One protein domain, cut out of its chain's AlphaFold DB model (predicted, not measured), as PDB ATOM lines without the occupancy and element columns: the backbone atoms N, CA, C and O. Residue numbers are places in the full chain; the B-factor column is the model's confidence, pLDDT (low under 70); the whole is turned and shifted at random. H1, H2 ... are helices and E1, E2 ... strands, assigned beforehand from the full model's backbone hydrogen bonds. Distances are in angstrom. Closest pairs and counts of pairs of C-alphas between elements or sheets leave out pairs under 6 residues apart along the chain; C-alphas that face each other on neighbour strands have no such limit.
ATOM      1  N   GLY A  50     108.610 113.530  92.477       81.44
ATOM      2  CA  GLY A  50     108.577 114.138  91.148       81.44
ATOM      3  C   GLY A  50     108.932 115.621  91.115       81.44
ATOM      4  O   GLY A  50     108.670 116.277  90.108       81.44
ATOM      5  N   THR A  51     109.529 116.163  92.181       91.88
ATOM      6  CA  THR A  51     110.095 117.519  92.134       91.88
ATOM      7  C   THR A  51     111.207 117.566  91.091       91.88
ATOM      8  O   THR A  51     112.088 116.710  91.100       91.88
ATOM      9  N   ILE A  52     111.165 118.573  90.217       94.00
ATOM     10  CA  ILE A  52     112.200 118.836  89.216       94.00
ATOM     11  C   ILE A  52     112.799 120.215  89.501       94.00
ATOM     12  O   ILE A  52     112.078 121.218  89.462       94.00
ATOM     13  N   SER A  53     114.102 120.271  89.756       94.06
ATOM     14  CA  SER A  53     114.865 121.510  89.927       94.06
ATOM     15  C   SER A  53     115.755 121.741  88.702       94.06
ATOM     16  O   SER A  53     116.364 120.812  88.180       94.06
ATOM     17  N   LEU A  54     115.842 122.988  88.229       90.56
ATOM     18  CA  LEU A  54     116.749 123.377  87.145       90.56
ATOM     19  C   LEU A  54     117.944 124.142  87.715       90.56
ATOM     20  O   LEU A  54     117.779 125.161  88.389       90.56
ATOM     21  N   HIS A  55     119.147 123.673  87.399       86.94
ATOM     22  CA  HIS A  55     120.406 124.232  87.871       86.94
ATOM     23  C   HIS A  55     121.057 125.035  86.751       86.94
ATOM     24  O   HIS A  55     121.658 124.500  85.818       86.94
ATOM     25  N   PHE A  56     120.924 126.355  86.846       81.31
ATOM     26  CA  PHE A  56     121.572 127.266  85.914       81.31
ATOM     27  C   PHE A  56     123.054 127.410  86.268       81.31
ATOM     28  O   PHE A  56     123.394 127.532  87.449       81.31
ATOM     29  N   PRO A  57     123.948 127.443  85.269       73.19
ATOM     30  CA  PRO A  57     125.364 127.606  85.532       73.19
ATOM     31  C   PRO A  57     125.666 128.943  86.210       73.19
ATOM     32  O   PRO A  57     125.118 129.990  85.861       73.19
ATOM     33  N   GLU A  58     126.585 128.905  87.173       71.50
ATOM     34  CA  GLU A  58     126.973 130.082  87.943       71.50
ATOM     35  C   GLU A  58     127.543 131.197  87.049       71.50
ATOM     36  O   GLU A  58     128.451 130.982  86.240       71.50
ATOM     37  N   PHE A  59     127.051 132.420  87.259       60.16
ATOM     38  CA  PHE A  59     127.327 133.604  86.437       60.16
ATOM     39  C   PHE A  59     128.821 133.925  86.246       60.16
ATOM     40  O   PHE A  59     129.212 134.410  85.190       60.16
ATOM     41  N   PHE A  60     129.673 133.649  87.239       51.66
ATOM     42  CA  PHE A  60     131.117 133.916  87.153       51.66
ATOM     43  C   PHE A  60     131.929 132.769  86.529       51.66
ATOM     44  O   PHE A  60     133.074 132.984  86.135       51.66
ATOM     45  N   TRP A  61     131.340 131.580  86.385       51.94
ATOM     46  CA  TRP A  61     131.998 130.384  85.846       51.94
ATOM     47  C   TRP A  61     131.508 130.008  84.442       51.94
ATOM     48  O   TRP A  61     132.069 129.106  83.825       51.94
ATOM     49  N   SER A  62     130.493 130.706  83.928       52.72
ATOM     50  CA  SER A  62     129.904 130.510  82.596       52.72
ATOM     51  C   SER A  62     130.756 131.064  81.446       52.72
ATOM     52  O   SER A  62     130.480 130.777  80.285       52.72
ATOM     53  N   PHE A  63     131.818 131.824  81.739       51.88
ATOM     54  CA  PHE A  63     132.685 132.433  80.720       51.88
ATOM     55  C   PHE A  63     133.629 131.446  80.016       51.88
ATOM     56  O   PHE A  63     134.271 131.833  79.045       51.88
ATOM     57  N   ASN A  64     133.753 130.206  80.504       50.66
ATOM     58  CA  ASN A  64     134.824 129.294  80.081       50.66
ATOM     59  C   ASN A  64     134.385 127.833  79.903       50.66
ATOM     60  O   ASN A  64     135.225 126.936  79.902       50.66
ATOM     61  N   SER A  65     133.086 127.566  79.797       51.88
ATOM     62  CA  SER A  65     132.587 126.191  79.744       51.88
ATOM     63  C   SER A  65     131.330 126.075  78.901       51.88
ATOM     64  O   SER A  65     130.454 126.932  79.017       51.88
ATOM     65  N   ASP A  66     131.211 124.965  78.173       60.25
ATOM     66  CA  ASP A  66     130.002 124.466  77.494       60.25
ATOM     67  C   ASP A  66     128.889 124.081  78.494       60.25
ATOM     68  O   ASP A  66     128.252 123.035  78.383       60.25
ATOM     69  N   LYS A  67     128.696 124.877  79.550       61.47
ATOM     70  CA  LYS A  67     127.806 124.542  80.655       61.47
ATOM     71  C   LYS A  67     126.352 124.667  80.212       61.47
ATOM     72  O   LYS A  67     125.867 125.769  79.957       61.47
ATOM     73  N   ARG A  68     125.697 123.510  80.162       74.12
ATOM     74  CA  ARG A  68     124.262 123.308  79.967       74.12
ATOM     75  C   ARG A  68     123.503 123.522  81.275       74.12
ATOM     76  O   ARG A  68     124.107 123.675  82.340       74.12
ATOM     77  N   ILE A  69     122.179 123.566  81.186       81.75
ATOM     78  CA  ILE A  69     121.315 123.576  82.371       81.75
ATOM     79  C   ILE A  69     121.243 122.164  82.936       81.75
ATOM     80  O   ILE A  69     120.774 121.252  82.257       81.75
ATOM     81  N   GLY A  70     121.681 122.021  84.185       88.75
ATOM     82  CA  GLY A  70     121.531 120.779  84.927       88.75
ATOM     83  C   GLY A  70     120.095 120.587  85.404       88.75
ATOM     84  O   GLY A  70     119.342 121.551  85.574       88.75
ATOM     85  N   VAL A  71     119.719 119.339  85.643       93.69
ATOM     86  CA  VAL A  71     118.397 118.954  86.136       93.69
ATOM     87  C   VAL A  71     118.581 118.068  87.356       93.69
ATOM     88  O   VAL A  71     119.353 117.119  87.316       93.69
ATOM     89  N   GLU A  72     117.856 118.356  88.424       95.69
ATOM     90  CA  GLU A  72     117.742 117.480  89.585       95.69
ATOM     91  C   GLU A  72     116.304 116.969  89.651       95.69
ATOM     92  O   GLU A  72     115.355 117.748  89.533       95.69
ATOM     93  N   ILE A  73     116.132 115.661  89.835       95.88
ATOM     94  CA  ILE A  73     114.825 115.038  90.043       95.88
ATOM     95  C   ILE A  73     114.814 114.362  91.407       95.88
ATOM     96  O   ILE A  73     115.653 113.508  91.700       95.88
ATOM     97  N   PHE A  74     113.826 114.702  92.230       93.94
ATOM     98  CA  PHE A  74     113.580 114.024  93.496       93.94
ATOM     99  C   PHE A  74     112.560 112.896  93.314       93.94
ATOM    100  O   PHE A  74     111.423 113.140  92.901       93.94
ATOM    101  N   SER A  75     112.952 111.665  93.636       91.88
ATOM    102  CA  SER A  75     112.095 110.479  93.573       91.88
ATOM    103  C   SER A  75     112.538 109.426  94.582       91.88
ATOM    104  O   SER A  75     113.712 109.077  94.593       91.88
ATOM    105  N   TYR A  76     111.633 108.872  95.394       88.94
ATOM    106  CA  TYR A  76     111.898 107.595  96.080       88.94
ATOM    107  C   TYR A  76     111.343 106.391  95.322       88.94
ATOM    108  O   TYR A  76     111.709 105.262  95.656       88.94
ATOM    109  N   CYS A  77     110.396 106.604  94.406       88.44
ATOM    110  CA  CYS A  77     109.757 105.519  93.663       88.44
ATOM    111  C   CYS A  77     110.651 105.008  92.533       88.44
ATOM    112  O   CYS A  77     110.613 103.822  92.210       88.44
ATOM    113  N   PHE A  78     111.462 105.894  91.953       89.88
ATOM    114  CA  PHE A  78     112.265 105.606  90.774       89.88
ATOM    115  C   PHE A  78     113.748 105.851  91.026       89.88
ATOM    116  O   PHE A  78     114.151 106.794  91.710       89.88
ATOM    117  N   GLY A  79     114.564 104.975  90.440       80.94
ATOM    118  CA  GLY A  79     116.010 104.964  90.622       80.94
ATOM    119  C   GLY A  79     116.457 104.491  92.015       80.94
ATOM    120  O   GLY A  79     115.685 104.367  92.960       80.94
ATOM    121  N   GLY A  80     117.746 104.175  92.149       83.62
ATOM    122  CA  GLY A  80     118.326 103.601  93.375       83.62
ATOM    123  C   GLY A  80     118.613 104.607  94.501       83.62
ATOM    124  O   GLY A  80     119.368 104.292  95.421       83.62
ATOM    125  N   GLY A  81     118.071 105.823  94.420       86.31
ATOM    126  CA  GLY A  81     118.389 106.960  95.285       86.31
ATOM    127  C   GLY A  81     117.222 107.944  95.364       86.31
ATOM    128  O   GLY A  81     116.211 107.731  94.715       86.31
ATOM    129  N   ARG A  82     117.351 108.989  96.194       89.81
ATOM    130  CA  ARG A  82     116.282 109.987  96.434       89.81
ATOM    131  C   ARG A  82     116.351 111.193  95.508       89.81
ATOM    132  O   ARG A  82     115.335 111.802  95.206       89.81
ATOM    133  N   THR A  83     117.569 111.552  95.137       93.56
ATOM    134  CA  THR A  83     117.899 112.714  94.327       93.56
ATOM    135  C   THR A  83     118.743 112.209  93.174       93.56
ATOM    136  O   THR A  83     119.663 111.418  93.395       93.56
ATOM    137  N   HIS A  84     118.394 112.640  91.969       95.31
ATOM    138  CA  HIS A  84     119.044 112.239  90.733       95.31
ATOM    139  C   HIS A  84     119.465 113.495  89.984       95.31
ATOM    140  O   HIS A  84     118.611 114.242  89.507       95.31
ATOM    141  N   ASP A  85     120.772 113.727  89.933       95.00
ATOM    142  CA  ASP A  85     121.386 114.891  89.306       95.00
ATOM    143  C   ASP A  85     121.857 114.561  87.888       95.00
ATOM    144  O   ASP A  85     122.523 113.549  87.652       95.00
ATOM    145  N   PHE A  86     121.546 115.448  86.949       93.12
ATOM    146  CA  PHE A  86     121.901 115.336  85.542       93.12
ATOM    147  C   PHE A  86     122.545 116.631  85.056       93.12
ATOM    148  O   PHE A  86     122.068 117.728  85.346       93.12
ATOM    149  N   ASP A  87     123.597 116.504  84.249       89.38
ATOM    150  CA  ASP A  87     124.311 117.657  83.692       89.38
ATOM    151  C   ASP A  87     123.525 118.374  82.577       89.38
ATOM    152  O   ASP A  87     123.817 119.530  82.263       89.38
ATOM    153  N   THR A  88     122.544 117.700  81.963       88.81
ATOM    154  CA  THR A  88     121.716 118.232  80.871       88.81
ATOM    155  C   THR A  88     120.271 117.739  80.951       88.81
ATOM    156  O   THR A  88     119.983 116.697  81.548       88.81
ATOM    157  N   ILE A  89     119.361 118.456  80.283       91.44
ATOM    158  CA  ILE A  89     117.969 118.015  80.127       91.44
ATOM    159  C   ILE A  89     117.845 116.722  79.312       91.44
ATOM    160  O   ILE A  89     117.015 115.882  79.647       91.44
ATOM    161  N   ASP A  90     118.700 116.526  78.304       92.38
ATOM    162  CA  ASP A  90     118.705 115.314  77.478       92.38
ATOM    163  C   ASP A  90     119.014 114.072  78.320       92.38
ATOM    164  O   ASP A  90     118.298 113.075  78.257       92.38
ATOM    165  N   ALA A  91     120.042 114.163  79.173       94.19
ATOM    166  CA  ALA A  91     120.432 113.076  80.066       94.19
ATOM    167  C   ALA A  91     119.322 112.750  81.076       94.19
ATOM    168  O   ALA A  91     119.031 111.580  81.328       94.19
ATOM    169  N   ALA A  92     118.665 113.781  81.617       95.94
ATOM    170  CA  ALA A  92     117.521 113.599  82.500       95.94
ATOM    171  C   ALA A  92     116.344 112.926  81.774       95.94
ATOM    172  O   ALA A  92     115.713 112.020  82.317       95.94
ATOM    173  N   LEU A  93     116.060 113.334  80.535       96.44
ATOM    174  CA  LEU A  93     114.967 112.787  79.739       96.44
ATOM    175  C   LEU A  93     115.195 111.312  79.388       96.44
ATOM    176  O   LEU A  93     114.258 110.520  79.482       96.44
ATOM    177  N   ASP A  94     116.419 110.930  79.027       97.50
ATOM    178  CA  ASP A  94     116.759 109.532  78.751       97.50
ATOM    179  C   ASP A  94     116.571 108.656  79.995       97.50
ATOM    180  O   ASP A  94     115.912 107.617  79.916       97.50
ATOM    181  N   GLN A  95     117.027 109.113  81.164       97.31
ATOM    182  CA  GLN A  95     116.821 108.368  82.405       97.31
ATOM    183  C   GLN A  95     115.335 108.259  82.785       97.31
ATOM    184  O   GLN A  95     114.882 107.194  83.212       97.31
ATOM    185  N   VAL A  96     114.556 109.330  82.608       97.00
ATOM    186  CA  VAL A  96     113.112 109.333  82.889       97.00
ATOM    187  C   VAL A  96     112.348 108.422  81.928       97.00
ATOM    188  O   VAL A  96     111.403 107.757  82.349       97.00
ATOM    189  N   ARG A  97     112.758 108.330  80.657       98.00
ATOM    190  CA  ARG A  97     112.190 107.362  79.705       98.00
ATOM    191  C   ARG A  97     112.417 105.925  80.160       98.00
ATOM    192  O   ARG A  97     111.524 105.097  79.999       98.00
ATOM    193  N   GLU A  98     113.585 105.624  80.725       97.19
ATOM    194  CA  GLU A  98     113.851 104.304  81.294       97.19
ATOM    195  C   GLU A  98     112.959 104.020  82.500       97.19
ATOM    196  O   GLU A  98     112.292 102.991  82.517       97.19
ATOM    197  N   TRP A  99     112.875 104.945  83.462       96.38
ATOM    198  CA  TRP A  99     112.010 104.774  84.633       96.38
ATOM    199  C   TRP A  99     110.542 104.615  84.258       96.38
ATOM    200  O   TRP A  99     109.859 103.758  84.812       96.38
ATOM    201  N   HIS A 100     110.064 105.417  83.306       97.19
ATOM    202  CA  HIS A 100     108.702 105.320  82.797       97.19
ATOM    203  C   HIS A 100     108.449 103.955  82.171       97.19
ATOM    204  O   HIS A 100     107.514 103.273  82.578       97.19
ATOM    205  N   ARG A 101     109.307 103.517  81.243       97.25
ATOM    206  CA  ARG A 101     109.194 102.192  80.625       97.25
ATOM    207  C   ARG A 101     109.167 101.094  81.686       97.25
ATOM    208  O   ARG A 101     108.310 100.221  81.619       97.25
ATOM    209  N   ASP A 102     110.091 101.136  82.638       95.62
ATOM    210  CA  ASP A 102     110.226 100.093  83.648       95.62
ATOM    211  C   ASP A 102     109.001 100.063  84.581       95.62
ATOM    212  O   ASP A 102     108.464  98.985  84.837       95.62
ATOM    213  N   GLU A 103     108.486 101.216  85.024       94.75
ATOM    214  CA  GLU A 103     107.266 101.286  85.845       94.75
ATOM    215  C   GLU A 103     106.018 100.838  85.072       94.75
ATOM    216  O   GLU A 103     105.233 100.062  85.608       94.75
ATOM    217  N   MET A 104     105.862 101.239  83.805       95.00
ATOM    218  CA  MET A 104     104.717 100.851  82.963       95.00
ATOM    219  C   MET A 104     104.678  99.356  82.623       95.00
ATOM    220  O   MET A 104     103.674  98.866  82.110       95.00
ATOM    221  N   THR A 105     105.773  98.631  82.860       94.81
ATOM    222  CA  THR A 105     105.839  97.174  82.672       94.81
ATOM    223  C   THR A 105     105.565  96.384  83.949       94.81
ATOM    224  O   THR A 105     105.558  95.155  83.901       94.81
ATOM    225  N   GLN A 106     105.355  97.055  85.084       84.31
ATOM    226  CA  GLN A 106     105.020  96.380  86.337       84.31
ATOM    227  C   GLN A 106     103.520  96.065  86.401       84.31
ATOM    228  O   GLN A 106     102.700  96.885  86.000       84.31
ATOM    229  N   GLU A 107     103.183  94.866  86.885       70.31
ATOM    230  CA  GLU A 107     101.802  94.369  87.041       70.31
ATOM    231  C   GLU A 107     101.134  94.835  88.344       70.31
ATOM    232  O   GLU A 107     101.841  94.975  89.376       70.31
TER     233      GLU A 107
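This is residues 50 to 107 of the 107 residues of an uncharacterized protein of Amycolatopsis thailandensis (UniProt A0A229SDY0). A small antiparallel sheet of three strands has one long helix, H1, over one face and its other face bare, while the loop between E1 and E2 sticks out at one end with residues 59 to 64. H1 packs on the sheet with its residues 89 to 96, and its later turns run past the sheet toward the other end of a rod of 49 by 17 by 15 A. The printed part has 58 residues with three named strands and one named helix, in the order E1, E2, E3, H1, and the sheet order is E1, E2, E3. The class is mixed, helices and strands, and the whole is loose, with a radius of gyration of the C-alphas of 13.7 A.

E1, residues 51 to 55, and E2, residues 70 to 74, form an antiparallel hairpin at 159 degrees, with N 53 and O 72 within hydrogen-bond range at 2.8 A. E2 and E3, residues 83 to 86, form the next hairpin at 161 degrees, with N 86 and O 71 at 2.8 A. The three strands are a meander, each the antiparallel neighbour of the one before. H1, residues 89 to 104, is on the sheet at a height of 11.2 A, in two layers, the helix on one face. It lies over E3, running along the strands at 16 degrees to E3 on the local plane, and only just not over E2, on which 2 of its C-alphas fall. The closest C-alphas of E3 and H1 are those of Phe 86 and Ala 92, 5.6 A apart. In H1 every O i to N i+4 pair is within hydrogen-bond range.

E1 begins at C-alpha 51 (110.095, 117.519, 92.134) and is 13.0 A long; E2 is 13.5 A and E3 10.0 A. H1 is 21.9 A long and ends at C-alpha 104 (104.717, 100.851, 82.963).

The C-alphas of Phe 63 and Glu 107 are the two farthest apart, 49.4 A. The printed part has no cut. The link from E1 to E2 is long, with 14 residues, and its residues 59 to 67 have pLDDT under 70.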